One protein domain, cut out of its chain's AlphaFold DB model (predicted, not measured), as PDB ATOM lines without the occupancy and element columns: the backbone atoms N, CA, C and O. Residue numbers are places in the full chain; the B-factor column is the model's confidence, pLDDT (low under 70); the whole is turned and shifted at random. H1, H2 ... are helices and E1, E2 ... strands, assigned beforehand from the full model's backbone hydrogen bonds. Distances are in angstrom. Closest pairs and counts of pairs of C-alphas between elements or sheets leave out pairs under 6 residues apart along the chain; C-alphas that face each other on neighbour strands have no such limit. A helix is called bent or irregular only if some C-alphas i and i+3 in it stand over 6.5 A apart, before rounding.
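AT A GLANCE: This is residues 3 to 111 of the 509 residues of the protein "N-acetyltransferase domain-containing protein" of Halolamina pelagica (UniProt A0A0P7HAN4). Two lobes sit end to end: in one, H1 packs along one face of a small three-stranded sheet, E1 E2 E3, and the other holds a short strand pair, E4 and E5, the short helices H2 and H3 and the loops between them, with H4, which touches H3, at the end far from E1. Residues 3 to 4, just before the first lobe, pair with E4 of the second. The 109 printed residues hold four named helices and five named strands, in the order H1 E1 E2 E3 H2 E4 H3 E5 H4; the three-stranded sheet is antiparallel, the pair parallel, and the class is mixed. The whole is compact, with a radius of gyration of the C-alphas of 14.7 A and spans of 43 by 31 by 20 A.

IN THESE COORDINATES: Find C-alpha 9 at (252.755, 161.777, 225.221); from there H1, residues 9 to 24, runs 23.2 A. It is irregular: C-alphas 10 and 13 are 7.3 A apart. Next come E1, residues 28 to 31, 7.2 A; E2, residues 35 to 38, 10.0 A; and E3, residues 43 to 46, 10.1 A. H2, residues 49 to 52, spans 5.0 A. E4, residues 62 to 64, begins at C-alpha 62, (238.702, 168.044, 217.610), and spans 6.4 A. H3, residues 72 to 76, spans 6.1 A, and E5, residues 84 to 86, 6.5 A. H4, residues 97 to 110, runs 19.5 A to C-alpha 110 at (231.712, 185.473, 222.986); it is neither bent nor irregular, but only just: C-alphas 102 and 105 are 6.1 A apart.

HOW THE PARTS SIT: Begin with E1, E2 and E3, a meander, each strand the antiparallel neighbour of the one before; look for N 29 and O 37 at 2.8 A, and N 36 and O 44 at 2.8 A. H1 is on this sheet at a height of 9.5 A, making two layers, helix on one face; it runs along the strands, at 18 degrees to E2 on the local plane. E4, H3 and E5 form a strand-helix-strand unit, two parallel neighbour strands with a helix between, its crossover right-handed; N 64 and O 85 are 2.8 A apart. H3 and H4 touch, closest at the C-alphas of Val 72 and Phe 104, 6.1 A. H2 and H3 are close but not clearly touching, and H1 and H4 are apart. In H3 every O i to N i+4 pair is within hydrogen-bond range, in H1 10 of 12, in H4 7 of 10; H2 is too short for one.

THE WHOLE: The two farthest C-alphas, of Gly 26 and Val 102, are 42.8 A apart. The printed part has no cut, and no link is long. Confidence is low, under 70, at residues 90 to 103.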
ATOM      1  N   VAL A   3     243.112 164.863 217.303       95.94
ATOM      2  CA  VAL A   3     243.564 165.034 218.685       95.94
ATOM      3  C   VAL A   3     244.811 165.904 218.677       95.94
ATOM      4  O   VAL A   3     245.693 165.717 217.836       95.94
ATOM      5  N   THR A   4     244.901 166.837 219.613       93.69
ATOM      6  CA  THR A   4     246.084 167.666 219.805       93.69
ATOM      7  C   THR A   4     246.354 167.890 221.286       93.69
ATOM      8  O   THR A   4     245.432 167.878 222.095       93.69
ATOM      9  N   ALA A   5     247.627 168.041 221.627       89.94
ATOM     10  CA  ALA A   5     248.136 168.291 222.970       89.94
ATOM     11  C   ALA A   5     249.515 168.956 222.845       89.94
ATOM     12  O   ALA A   5     250.146 168.855 221.785       89.94
ATOM     13  N   ALA A   6     249.996 169.606 223.908       81.94
ATOM     14  CA  ALA A   6     251.304 170.274 223.916       81.94
ATOM     15  C   ALA A   6     252.453 169.328 223.512       81.94
ATOM     16  O   ALA A   6     253.369 169.713 222.784       81.94
ATOM     17  N   ASP A   7     252.360 168.059 223.914       81.88
ATOM     18  CA  ASP A   7     253.234 166.995 223.446       81.88
ATOM     19  C   ASP A   7     252.436 165.734 223.079       81.88
ATOM     20  O   ASP A   7     251.298 165.529 223.503       81.88
ATOM     21  N   ARG A   8     253.040 164.857 222.266       85.50
ATOM     22  CA  ARG A   8     252.383 163.613 221.847       85.50
ATOM     23  C   ARG A   8     252.091 162.689 223.031       85.50
ATOM     24  O   ARG A   8     251.091 161.983 222.977       85.50
ATOM     25  N   ARG A   9     252.928 162.676 224.071       85.06
ATOM     26  CA  ARG A   9     252.755 161.777 225.221       85.06
ATOM     27  C   ARG A   9     251.502 162.122 226.018       85.06
ATOM     28  O   ARG A   9     250.854 161.204 226.503       85.06
ATOM     29  N   GLY A  10     251.115 163.397 226.071       80.50
ATOM     30  CA  GLY A  10     249.845 163.832 226.657       80.50
ATOM     31  C   GLY A  10     248.648 163.074 226.072       80.50
ATOM     32  O   GLY A  10     247.795 162.591 226.801       80.50
ATOM     33  N   ALA A  11     248.661 162.817 224.761       88.50
ATOM     34  CA  ALA A  11     247.594 162.081 224.083       88.50
ATOM     35  C   ALA A  11     247.706 160.539 224.174       88.50
ATOM     36  O   ALA A  11     246.845 159.839 223.634       88.50
ATOM     37  N   ASP A  12     248.736 159.966 224.810       89.88
ATOM     38  CA  ASP A  12     248.969 158.510 224.795       89.88
ATOM     39  C   ASP A  12     247.825 157.713 225.427       89.88
ATOM     40  O   ASP A  12     247.383 156.723 224.841       89.88
ATOM     41  N   GLU A  13     247.306 158.158 226.572       90.19
ATOM     42  CA  GLU A  13     246.205 157.479 227.268       90.19
ATOM     43  C   GLU A  13     244.896 157.542 226.468       90.19
ATOM     44  O   GLU A  13     244.152 156.559 226.396       90.19
ATOM     45  N   LEU A  14     244.643 158.658 225.775       91.56
ATOM     46  CA  LEU A  14     243.502 158.780 224.867       91.56
ATOM     47  C   LEU A  14     243.610 157.763 223.727       91.56
ATOM     48  O   LEU A  14     242.650 157.041 223.445       91.56
ATOM     49  N   PHE A  15     244.784 157.650 223.100       93.50
ATOM     50  CA  PHE A  15     245.022 156.662 222.047       93.50
ATOM     51  C   PHE A  15     244.957 155.226 222.578       93.50
ATOM     52  O   PHE A  15     244.389 154.362 221.911       93.50
ATOM     53  N   ALA A  16     245.478 154.952 223.775       92.25
ATOM     54  CA  ALA A  16     245.365 153.644 224.419       92.25
ATOM     55  C   ALA A  16     243.892 153.256 224.628       92.25
ATOM     56  O   ALA A  16     243.480 152.152 224.264       92.25
ATOM     57  N   ARG A  17     243.068 154.194 225.109       92.25
ATOM     58  CA  ARG A  17     241.633 153.977 225.299       92.25
ATOM     59  C   ARG A  17     240.881 153.818 223.978       92.25
ATOM     60  O   ARG A  17     239.981 152.983 223.890       92.25
ATOM     61  N   ALA A  18     241.250 154.579 222.947       92.00
ATOM     62  CA  ALA A  18     240.691 154.436 221.606       92.00
ATOM     63  C   ALA A  18     240.989 153.046 221.019       92.00
ATOM     64  O   ALA A  18     240.071 152.394 220.514       92.00
ATOM     65  N   ARG A  19     242.232 152.556 221.157       93.12
ATOM     66  CA  ARG A  19     242.621 151.193 220.751       93.12
ATOM     67  C   ARG A  19     241.800 150.139 221.476       93.12
ATOM     68  O   ARG A  19     241.195 149.303 220.820       93.12
ATOM     69  N   GLU A  20     241.714 150.216 222.803       93.38
ATOM     70  CA  GLU A  20     240.949 149.254 223.606       93.38
ATOM     71  C   GLU A  20     239.479 149.179 223.160       93.38
ATOM     72  O   GLU A  20     238.913 148.094 223.025       93.38
ATOM     73  N   ARG A  21     238.848 150.330 222.889       92.88
ATOM     74  CA  ARG A  21     237.443 150.389 222.457       92.88
ATOM     75  C   ARG A  21     237.232 149.865 221.041       92.88
ATOM     76  O   ARG A  21     236.247 149.164 220.810       92.88
ATOM     77  N   LEU A  22     238.126 150.189 220.108       90.81
ATOM     78  CA  LEU A  22     238.044 149.709 218.727       90.81
ATOM     79  C   LEU A  22     238.356 148.213 218.623       90.81
ATOM     80  O   LEU A  22     237.692 147.518 217.853       90.81
ATOM     81  N   ASP A  23     239.306 147.712 219.413       91.19
ATOM     82  CA  ASP A  23     239.651 146.289 219.480       91.19
ATOM     83  C   ASP A  23     238.502 145.468 220.078       91.19
ATOM     84  O   ASP A  23     238.064 144.481 219.490       91.19
ATOM     85  N   ALA A  24     237.898 145.945 221.174       91.44
ATOM     86  CA  ALA A  24     236.706 145.326 221.756       91.44
ATOM     87  C   ALA A  24     235.515 145.279 220.778       91.44
ATOM     88  O   ALA A  24     234.668 144.388 220.869       91.44
ATOM     89  N   ALA A  25     235.452 146.221 219.833       90.31
ATOM     90  CA  ALA A  25     234.464 146.254 218.759       90.31
ATOM     91  C   ALA A  25     234.899 145.485 217.492       90.31
ATOM     92  O   ALA A  25     234.171 145.504 216.498       90.31
ATOM     93  N   GLY A  26     236.080 144.855 217.478       88.44
ATOM     94  CA  GLY A  26     236.637 144.159 216.312       88.44
ATOM     95  C   GLY A  26     236.778 145.056 215.077       88.44
ATOM     96  O   GLY A  26     236.618 144.590 213.952       88.44
ATOM     97  N   SER A  27     236.993 146.356 215.288       90.62
ATOM     98  CA  SER A  27     236.838 147.401 214.272       90.62
ATOM     99  C   SER A  27     238.149 148.100 213.912       90.62
ATOM    100  O   SER A  27     238.105 149.134 213.254       90.62
ATOM    101  N   ILE A  28     239.311 147.584 214.317       89.44
ATOM    102  CA  ILE A  28     240.611 148.157 213.933       89.44
ATOM    103  C   ILE A  28     240.938 147.769 212.486       89.44
ATOM    104  O   ILE A  28     240.963 146.588 212.143       89.44
ATOM    105  N   GLY A  29     241.184 148.770 211.638       88.38
ATOM    106  CA  GLY A  29     241.674 148.605 210.270       88.38
ATOM    107  C   GLY A  29     243.199 148.709 210.194       88.38
ATOM    108  O   GLY A  29     243.864 147.759 209.786       88.38
ATOM    109  N   SER A  30     243.757 149.845 210.627       90.25
ATOM    110  CA  SER A  30     245.205 150.058 210.774       90.25
ATOM    111  C   SER A  30     245.530 150.839 212.041       90.25
ATOM    112  O   SER A  30     244.749 151.676 212.481       90.25
ATOM    113  N   ASP A  31     246.698 150.568 212.619       90.62
ATOM    114  CA  ASP A  31     247.163 151.201 213.853       90.62
ATOM    115  C   ASP A  31     248.634 151.599 213.716       90.62
ATOM    116  O   ASP A  31     249.490 150.810 213.308       90.62
ATOM    117  N   SER A  32     248.906 152.853 214.041       89.25
ATOM    118  CA  SER A  32     250.223 153.470 214.095       89.25
ATOM    119  C   SER A  32     250.314 154.330 215.352       89.25
ATOM    120  O   SER A  32     249.325 154.545 216.057       89.25
ATOM    121  N   ALA A  33     251.509 154.847 215.642       84.00
ATOM    122  CA  ALA A  33     251.710 155.702 216.806       84.00
ATOM    123  C   ALA A  33     250.729 156.888 216.822       84.00
ATOM    124  O   ALA A  33     250.048 157.084 217.822       84.00
ATOM    125  N   ASP A  34     250.580 157.604 215.705       89.44
ATOM    126  CA  ASP A  34     249.840 158.875 215.645       89.44
ATOM    127  C   ASP A  34     248.490 158.776 214.932       89.44
ATOM    128  O   ASP A  34     247.797 159.779 214.763       89.44
ATOM    129  N   ARG A  35     248.096 157.577 214.492       93.31
ATOM    130  CA  ARG A  35     246.851 157.367 213.751       93.31
ATOM    131  C   ARG A  35     246.305 155.960 213.942       93.31
ATOM    132  O   ARG A  35     247.031 154.986 213.756       93.31
ATOM    133  N   ILE A  36     245.009 155.882 214.224       93.69
ATOM    134  CA  ILE A  36     244.224 154.650 214.272       93.69
ATOM    135  C   ILE A  36     243.083 154.794 213.265       93.69
ATOM    136  O   ILE A  36     242.262 155.707 213.378       93.69
ATOM    137  N   ASP A  37     243.016 153.896 212.290       93.19
ATOM    138  CA  ASP A  37     241.921 153.812 211.329       93.19
ATOM    139  C   ASP A  37     240.986 152.667 211.714       93.19
ATOM    140  O   ASP A  37     241.415 151.536 211.958       93.19
ATOM    141  N   ALA A  38     239.690 152.953 211.739       91.62
ATOM    142  CA  ALA A  38     238.650 151.966 211.947       91.62
ATOM    143  C   ALA A  38     238.238 151.320 210.616       91.62
ATOM    144  O   ALA A  38     238.167 151.976 209.576       91.62
ATOM    145  N   ALA A  39     237.864 150.043 210.652       87.81
ATOM    146  CA  ALA A  39     237.344 149.300 209.505       87.81
ATOM    147  C   ALA A  39     236.044 149.901 208.932       87.81
ATOM    148  O   ALA A  39     235.709 149.666 207.773       87.81
ATOM    149  N   SER A  40     235.324 150.701 209.726       86.06
ATOM    150  CA  SER A  40     234.151 151.473 209.301       86.06
ATOM    151  C   SER A  40     234.488 152.718 208.464       86.06
ATOM    152  O   SER A  40     233.570 153.362 207.963       86.06
ATOM    153  N   GLY A  41     235.772 153.060 208.309       85.31
ATOM    154  CA  GLY A  41     236.257 154.221 207.552       85.31
ATOM    155  C   GLY A  41     236.547 155.471 208.392       85.31
ATOM    156  O   GLY A  41     237.081 156.440 207.859       85.31
ATOM    157  N   GLY A  42     236.232 155.465 209.692       90.19
ATOM    158  CA  GLY A  42     236.599 156.552 210.608       90.19
ATOM    159  C   GLY A  42     238.070 156.497 211.029       90.19
ATOM    160  O   GLY A  42     238.689 155.437 210.980       90.19
ATOM    161  N   CYS A  43     238.635 157.616 211.492       93.00
ATOM    162  CA  CYS A  43     239.983 157.630 212.067       93.00
ATOM    163  C   CYS A  43     240.122 158.559 213.281       93.00
ATOM    164  O   CYS A  43     239.429 159.579 213.405       93.00
ATOM    165  N   VAL A  44     241.053 158.194 214.161       94.31
ATOM    166  CA  VAL A  44     241.596 159.033 215.235       94.31
ATOM    167  C   VAL A  44     243.043 159.327 214.876       94.31
ATOM    168  O   VAL A  44     243.809 158.401 214.615       94.31
ATOM    169  N   ARG A  45     243.425 160.599 214.825       94.94
ATOM    170  CA  ARG A  45     244.782 161.008 214.442       94.94
ATOM    171  C   ARG A  45     245.277 162.168 215.284       94.94
ATOM    172  O   ARG A  45     244.475 162.995 215.707       94.94
ATOM    173  N   PHE A  46     246.585 162.220 215.494       95.06
ATOM    174  CA  PHE A  46     247.260 163.278 216.228       95.06
ATOM    175  C   PHE A  46     247.877 164.288 215.259       95.06
ATOM    176  O   PHE A  46     248.425 163.901 214.225       95.06
ATOM    177  N   ALA A  47     247.815 165.568 215.607       92.19
ATOM    178  CA  ALA A  47     248.662 166.601 215.021       92.19
ATOM    179  C   ALA A  47     249.132 167.551 216.124       92.19
ATOM    180  O   ALA A  47     248.447 167.731 217.140       92.19
ATOM    181  N   ARG A  48     250.301 168.167 215.932       90.19
ATOM    182  CA  ARG A  48     250.792 169.158 216.895       90.19
ATOM    183  C   ARG A  48     249.887 170.389 216.892       90.19
ATOM    184  O   ARG A  48     249.289 170.669 215.859       90.19
ATOM    185  N   PRO A  49     249.825 171.156 217.986       88.31
ATOM    186  CA  PRO A  49     248.853 172.236 218.129       88.31
ATOM    187  C   PRO A  49     248.809 173.246 216.969       88.31
ATOM    188  O   PRO A  49     247.709 173.492 216.473       88.31
ATOM    189  N   PRO A  50     249.944 173.771 216.452       84.25
ATOM    190  CA  PRO A  50     249.910 174.709 215.327       84.25
ATOM    191  C   PRO A  50     249.321 174.098 214.052       84.25
ATOM    192  O   PRO A  50     248.508 174.737 213.396       84.25
ATOM    193  N   GLU A  51     249.689 172.849 213.746       87.12
ATOM    194  CA  GLU A  51     249.191 172.105 212.582       87.12
ATOM    195  C   GLU A  51     247.728 171.697 212.770       87.12
ATOM    196  O   GLU A  51     246.949 171.698 211.827       87.12
ATOM    197  N   ALA A  52     247.336 171.323 213.989       89.88
ATOM    198  CA  ALA A  52     245.975 170.918 214.299       89.88
ATOM    199  C   ALA A  52     244.990 172.080 214.131       89.88
ATOM    200  O   ALA A  52     243.867 171.854 213.680       89.88
ATOM    201  N   ALA A  53     245.421 173.302 214.454       87.88
ATOM    202  CA  ALA A  53     244.638 174.521 214.290       87.88
ATOM    203  C   ALA A  53     244.390 174.902 212.818       87.88
ATOM    204  O   ALA A  53     243.495 175.695 212.543       87.88
ATOM    205  N   ASP A  54     245.125 174.315 211.865       88.31
ATOM    206  CA  ASP A  54     244.824 174.407 210.426       88.31
ATOM    207  C   ASP A  54     243.751 173.392 209.979       88.31
ATOM    208  O   ASP A  54     243.429 173.298 208.795       88.31
ATOM    209  N   LEU A  55     243.217 172.594 210.914       90.94
ATOM    210  CA  LEU A  55     242.191 171.570 210.686       90.94
ATOM    211  C   LEU A  55     242.504 170.649 209.483       90.94
ATOM    212  O   LEU A  55     241.651 170.414 208.621       90.94
ATOM    213  N   PRO A  56     243.722 170.076 209.400       89.62
ATOM    214  CA  PRO A  56     244.198 169.398 208.202       89.62
ATOM    215  C   PRO A  56     243.301 168.213 207.888       89.62
ATOM    216  O   PRO A  56     243.093 167.382 208.762       89.62
ATOM    217  N   GLY A  57     242.794 168.093 206.662       87.06
ATOM    218  CA  GLY A  57     241.921 166.982 206.270       87.06
ATOM    219  C   GLY A  57     240.526 167.008 206.903       87.06
ATOM    220  O   GLY A  57     239.967 165.932 207.095       87.06
ATOM    221  N   ASP A  58     240.027 168.200 207.255       90.75
ATOM    222  CA  ASP A  58     238.629 168.500 207.612       90.75
ATOM    223  C   ASP A  58     238.026 167.513 208.635       90.75
ATOM    224  O   ASP A  58     237.204 166.659 208.296       90.75
ATOM    225  N   PRO A  59     238.527 167.511 209.888       94.31
ATOM    226  CA  PRO A  59     238.085 166.555 210.894       94.31
ATOM    227  C   PRO A  59     236.628 166.787 211.313       94.31
ATOM    228  O   PRO A  59     236.212 167.914 211.527       94.31
ATOM    229  N   ASP A  60     235.894 165.708 211.601       95.19
ATOM    230  CA  ASP A  60     234.514 165.821 212.114       95.19
ATOM    231  C   ASP A  60     234.425 166.386 213.546       95.19
ATOM    232  O   ASP A  60     233.364 166.824 213.984       95.19
ATOM    233  N   ALA A  61     235.519 166.292 214.309       95.19
ATOM    234  CA  ALA A  61     235.628 166.758 215.691       95.19
ATOM    235  C   ALA A  61     237.099 166.882 216.106       95.19
ATOM    236  O   ALA A  61     237.943 166.099 215.637       95.19
ATOM    237  N   VAL A  62     237.374 167.800 217.031       96.25
ATOM    238  CA  VAL A  62     238.702 168.044 217.610       96.25
ATOM    239  C   VAL A  62     238.685 167.784 219.118       96.25
ATOM    240  O   VAL A  62     237.756 168.185 219.813       96.25
ATOM    241  N   ILE A  63     239.717 167.120 219.635       95.31
ATOM    242  CA  ILE A  63     239.999 167.036 221.071       95.31
ATOM    243  C   ILE A  63     241.316 167.755 221.328       95.31
ATOM    244  O   ILE A  63     242.352 167.365 220.788       95.31
ATOM    245  N   VAL A  64     241.253 168.789 222.152       93.00
ATOM    246  CA  VAL A  64     242.398 169.549 222.635       93.00
ATOM    247  C   VAL A  64     242.648 169.122 224.074       93.00
ATOM    248  O   VAL A  64     241.913 169.519 224.979       93.00
ATOM    249  N   ASP A  65     243.645 168.271 224.272       90.06
ATOM    250  CA  ASP A  65     244.027 167.776 225.589       90.06
ATOM    251  C   ASP A  65     245.097 168.661 226.230       90.06
ATOM    252  O   ASP A  65     245.918 169.263 225.533       90.06
ATOM    253  N   GLU A  66     245.039 168.777 227.556       84.06
ATOM    254  CA  GLU A  66     245.726 169.813 228.334       84.06
ATOM    255  C   GLU A  66     245.641 171.194 227.669       84.06
ATOM    256  O   GLU A  66     246.637 171.875 227.437       84.06
ATOM    257  N   ALA A  67     244.420 171.623 227.346       85.88
ATOM    258  CA  ALA A  67     244.162 172.851 226.601       85.88
ATOM    259  C   ALA A  67     244.765 174.094 227.270       85.88
ATOM    260  O   ALA A  67     245.218 175.001 226.581       85.88
ATOM    261  N   ALA A  68     244.847 174.126 228.601       77.75
ATOM    262  CA  ALA A  68     245.513 175.212 229.309       77.75
ATOM    263  C   ALA A  68     247.031 175.269 229.114       77.75
ATOM    264  O   ALA A  68     247.622 176.303 229.411       77.75
ATOM    265  N   ALA A  69     247.623 174.184 228.607       75.50
ATOM    266  CA  ALA A  69     248.991 174.077 228.115       75.50
ATOM    267  C   ALA A  69     249.129 174.360 226.595       75.50
ATOM    268  O   ALA A  69     250.262 174.352 226.104       75.50
ATOM    269  N   LEU A  70     248.054 174.848 225.922       78.31
ATOM    270  CA  LEU A  70     248.146 175.704 224.707       78.31
ATOM    271  C   LEU A  70     247.799 177.225 224.848       78.31
ATOM    272  O   LEU A  70     246.995 177.609 225.704       78.31
ATOM    273  N   PRO A  71     248.387 178.121 224.021       75.81
ATOM    274  CA  PRO A  71     248.078 179.561 223.989       75.81
ATOM    275  C   PRO A  71     246.625 179.874 223.631       75.81
ATOM    276  O   PRO A  71     246.060 179.239 222.747       75.81
ATOM    277  N   VAL A  72     246.053 180.928 224.228       79.00
ATOM    278  CA  VAL A  72     244.657 181.350 223.974       79.00
ATOM    279  C   VAL A  72     244.407 181.637 222.494       79.00
ATOM    280  O   VAL A  72     243.468 181.084 221.937       79.00
ATOM    281  N   ALA A  73     245.291 182.385 221.829       76.69
ATOM    282  CA  ALA A  73     245.152 182.680 220.401       76.69
ATOM    283  C   ALA A  73     245.131 181.410 219.532       76.69
ATOM    284  O   ALA A  73     244.464 181.355 218.504       76.69
ATOM    285  N   LEU A  74     245.842 180.353 219.943       82.31
ATOM    286  CA  LEU A  74     245.809 179.069 219.248       82.31
ATOM    287  C   LEU A  74     244.513 178.305 219.537       82.31
ATOM    288  O   LEU A  74     243.960 177.684 218.633       82.31
ATOM    289  N   LEU A  75     244.027 178.358 220.780       88.00
ATOM    290  CA  LEU A  75     242.756 177.758 221.183       88.00
ATOM    291  C   LEU A  75     241.568 178.382 220.439       88.00
ATOM    292  O   LEU A  75     240.674 177.662 219.998       88.00
ATOM    293  N   GLU A  76     241.587 179.702 220.254       87.31
ATOM    294  CA  GLU A  76     240.556 180.460 219.535       87.31
ATOM    295  C   GLU A  76     240.402 180.003 218.083       87.31
ATOM    296  O   GLU A  76     239.281 179.901 217.590       87.31
ATOM    297  N   ARG A  77     241.493 179.592 217.427       87.88
ATOM    298  CA  ARG A  77     241.452 179.065 216.051       87.88
ATOM    299  C   ARG A  77     240.623 177.787 215.904       87.88
ATOM    300  O   ARG A  77     240.176 177.475 214.805       87.88
ATOM    301  N   PHE A  78     240.402 177.038 216.985       90.19
ATOM    302  CA  PHE A  78     239.530 175.862 216.952       90.19
ATOM    303  C   PHE A  78     238.038 176.217 217.054       90.19
ATOM    304  O   PHE A  78     237.207 175.370 216.733       90.19
ATOM    305  N   LEU A  79     237.681 177.437 217.475       88.75
ATOM    306  CA  LEU A  79     236.284 177.853 217.683       88.75
ATOM    307  C   LEU A  79     235.514 178.035 216.364       88.75
ATOM    308  O   LEU A  79     234.305 177.779 216.307       88.75
ATOM    309  N   ASP A  80     236.224 178.394 215.296       85.06
ATOM    310  CA  ASP A  80     235.671 178.525 213.942       85.06
ATOM    311  C   ASP A  80     235.498 177.174 213.224       85.06
ATOM    312  O   ASP A  80     234.892 177.099 212.154       85.06
ATOM    313  N   GLY A  81     236.019 176.100 213.818       87.50
ATOM    314  CA  GLY A  81     236.085 174.766 213.241       87.50
ATOM    315  C   GLY A  81     234.905 173.836 213.572       87.50
ATOM    316  O   GLY A  81     233.809 174.281 213.930       87.50
ATOM    317  N   PRO A  82     235.112 172.510 213.437       92.50
ATOM    318  CA  PRO A  82     234.149 171.492 213.863       92.50
ATOM    319  C   PRO A  82     233.989 171.490 215.397       92.50
ATOM    320  O   PRO A  82     234.768 172.136 216.099       92.50
ATOM    321  N   PRO A  83     233.036 170.720 215.958       94.38
ATOM    322  CA  PRO A  83     232.907 170.569 217.404       94.38
ATOM    323  C   PRO A  83     234.244 170.227 218.078       94.38
ATOM    324  O   PRO A  83     234.895 169.235 217.731       94.38
ATOM    325  N   ALA A  84     234.635 171.052 219.048       93.88
ATOM    326  CA  ALA A  84     235.888 170.928 219.778       93.88
ATOM    327  C   ALA A  84     235.626 170.629 221.261       93.88
ATOM    328  O   ALA A  84     234.770 171.251 221.890       93.88
ATOM    329  N   ALA A  85     236.371 169.679 221.820       93.88
ATOM    330  CA  ALA A  85     236.412 169.408 223.252       93.88
ATOM    331  C   ALA A  85     237.752 169.887 223.816       93.88
ATOM    332  O   ALA A  85     238.802 169.431 223.364       93.88
ATOM    333  N   PHE A  86     237.710 170.777 224.806       91.25
ATOM    334  CA  PHE A  86     238.891 171.275 225.508       91.25
ATOM    335  C   PHE A  86     238.984 170.599 226.880       91.25
ATOM    336  O   PHE A  86     238.143 170.831 227.749       91.25
ATOM    337  N   CYS A  87     239.990 169.751 227.072       89.44
ATOM    338  CA  CYS A  87     240.242 169.039 228.323       89.44
ATOM    339  C   CYS A  87     241.391 169.722 229.070       89.44
ATOM    340  O   CYS A  87     242.430 169.991 228.475       89.44
ATOM    341  N   THR A  88     241.232 170.030 230.359       83.88
ATOM    342  CA  THR A  88     242.310 170.651 231.145       83.88
ATOM    343  C   THR A  88     242.176 170.424 232.651       83.88
ATOM    344  O   THR A  88     241.083 170.184 233.172       83.88
ATOM    345  N   THR A  89     243.295 170.544 233.366       76.88
ATOM    346  CA  THR A  89     243.397 170.450 234.823       76.88
ATOM    347  C   THR A  89     243.292 171.822 235.513       76.88
ATOM    348  O   THR A  89     244.254 172.574 235.626       76.88
ATOM    349  N   VAL A  90     242.118 172.162 236.064       66.06
ATOM    350  CA  VAL A  90     241.902 173.452 236.772       66.06
ATOM    351  C   VAL A  90     242.622 173.518 238.137       66.06
ATOM    352  O   VAL A  90     243.041 174.587 238.590       66.06
ATOM    353  N   HIS A  91     242.776 172.373 238.814       61.41
ATOM    354  CA  HIS A  91     243.352 172.262 240.161       61.41
ATOM    355  C   HIS A  91     244.400 171.137 240.223       61.41
ATOM    356  O   HIS A  91     244.142 170.078 240.783       61.41
ATOM    357  N   GLY A  92     245.579 171.363 239.641       58.53
ATOM    358  CA  GLY A  92     246.672 170.387 239.616       58.53
ATOM    359  C   GLY A  92     248.053 171.021 239.779       58.53
ATOM    360  O   GLY A  92     248.192 172.243 239.814       58.53
ATOM    361  N   TYR A  93     249.078 170.173 239.867       55.66
ATOM    362  CA  TYR A  93     250.483 170.571 240.022       55.66
ATOM    363  C   TYR A  93     251.033 171.361 238.823       55.66
ATOM    364  O   TYR A  93     252.045 172.036 238.961       55.66
ATOM    365  N   GLU A  94     250.368 171.303 237.665       55.31
ATOM    366  CA  GLU A  94     250.814 171.967 236.432       55.31
ATOM    367  C   GLU A  94     250.376 173.438 236.331       55.31
ATOM    368  O   GLU A  94     250.813 174.136 235.421       55.31
ATOM    369  N   GLY A  95     249.538 173.931 237.259       51.84
ATOM    370  CA  GLY A  95     249.186 175.355 237.423       51.84
ATOM    371  C   GLY A  95     248.457 176.039 236.249       51.84
ATOM    372  O   GLY A  95     247.862 177.099 236.438       51.84
ATOM    373  N   ALA A  96     248.447 175.429 235.060       52.53
ATOM    374  CA  ALA A  96     248.028 176.029 233.799       52.53
ATOM    375  C   ALA A  96     246.507 176.234 233.698       52.53
ATOM    376  O   ALA A  96     246.053 177.275 233.224       52.53
ATOM    377  N   GLY A  97     245.681 175.313 234.216       52.22
ATOM    378  CA  GLY A  97     244.219 175.377 234.054       52.22
ATOM    379  C   GLY A  97     243.534 176.606 234.651       52.22
ATOM    380  O   GLY A  97     242.391 176.898 234.306       52.22
ATOM    381  N   ARG A  98     244.217 177.363 235.517       60.22
ATOM    382  CA  ARG A  98     243.658 178.572 236.139       60.22
ATOM    383  C   ARG A  98     243.725 179.797 235.242       60.22
ATOM    384  O   ARG A  98     242.804 180.609 235.266       60.22
ATOM    385  N   SER A  99     244.795 179.944 234.464       55.16
ATOM    386  CA  SER A  99     244.927 181.045 233.505       55.16
ATOM    387  C   SER A  99     244.006 180.825 232.296       55.16
ATOM    388  O   SER A  99     243.413 181.789 231.806       55.16
ATOM    389  N   PHE A 100     243.785 179.562 231.903       63.62
ATOM    390  CA  PHE A 100     242.781 179.149 230.916       63.62
ATOM    391  C   PHE A 100     241.358 179.552 231.323       63.62
ATOM    392  O   PHE A 100     240.674 180.235 230.561       63.62
ATOM    393  N   ASP A 101     240.935 179.209 232.547       62.53
ATOM    394  CA  ASP A 101     239.573 179.475 233.041       62.53
ATOM    395  C   ASP A 101     239.231 180.976 233.074       62.53
ATOM    396  O   ASP A 101     238.064 181.343 232.956       62.53
ATOM    397  N   VAL A 102     240.237 181.846 233.237       60.81
ATOM    398  CA  VAL A 102     240.061 183.308 233.282       60.81
ATOM    399  C   VAL A 102     240.117 183.942 231.891       60.81
ATOM    400  O   VAL A 102     239.359 184.871 231.633       60.81
ATOM    401  N   ARG A 103     241.011 183.486 231.001       65.75
ATOM    402  CA  ARG A 103     241.239 184.141 229.698       65.75
ATOM    403  C   ARG A 103     240.407 183.542 228.566       65.75
ATOM    404  O   ARG A 103     239.845 184.294 227.787       65.75
ATOM    405  N   PHE A 104     240.285 182.217 228.498       76.56
ATOM    406  CA  PHE A 104     239.612 181.544 227.383       76.56
ATOM    407  C   PHE A 104     238.099 181.405 227.580       76.56
ATOM    408  O   PHE A 104     237.357 181.382 226.604       76.56
ATOM    409  N   ARG A 105     237.597 181.383 228.828       74.81
ATOM    410  CA  ARG A 105     236.137 181.401 229.060       74.81
ATOM    411  C   ARG A 105     235.458 182.650 228.500       74.81
ATOM    412  O   ARG A 105     234.299 182.549 228.118       74.81
ATOM    413  N   GLY A 106     236.157 183.788 228.461       73.44
ATOM    414  CA  GLY A 106     235.669 184.993 227.783       73.44
ATOM    415  C   GLY A 106     235.433 184.712 226.300       73.44
ATOM    416  O   GLY A 106     234.299 184.790 225.844       73.44
ATOM    417  N   SER A 107     236.466 184.232 225.602       79.44
ATOM    418  CA  SER A 107     236.385 183.849 224.188       79.44
ATOM    419  C   SER A 107     235.304 182.791 223.914       79.44
ATOM    420  O   SER A 107     234.604 182.871 222.912       79.44
ATOM    421  N   LEU A 108     235.112 181.819 224.816       82.38
ATOM    422  CA  LEU A 108     234.035 180.825 224.713       82.38
ATOM    423  C   LEU A 108     232.634 181.425 224.894       82.38
ATOM    424  O   LEU A 108     231.695 180.948 224.266       82.38
ATOM    425  N   ALA A 109     232.480 182.426 225.764       77.56
ATOM    426  CA  ALA A 109     231.207 183.112 225.978       77.56
ATOM    427  C   ALA A 109     230.849 184.041 224.808       77.56
ATOM    428  O   ALA A 109     229.668 184.194 224.494       77.56
ATOM    429  N   ASP A 110     231.862 184.628 224.172       79.75
ATOM    430  CA  ASP A 110     231.712 185.473 222.986       79.75
ATOM    431  C   ASP A 110     231.525 184.647 221.703       79.75
ATOM    432  O   ASP A 110     230.950 185.132 220.725       79.75
ATOM    433  N   ALA A 111     231.964 183.385 221.694       78.81
ATOM    434  CA  ALA A 111     231.710 182.473 220.592       78.81
ATOM    435  C   ALA A 111     230.204 182.181 220.479       78.81
ATOM    436  O   ALA A 111     229.565 181.731 221.429       78.81
TER     437      ALA A 111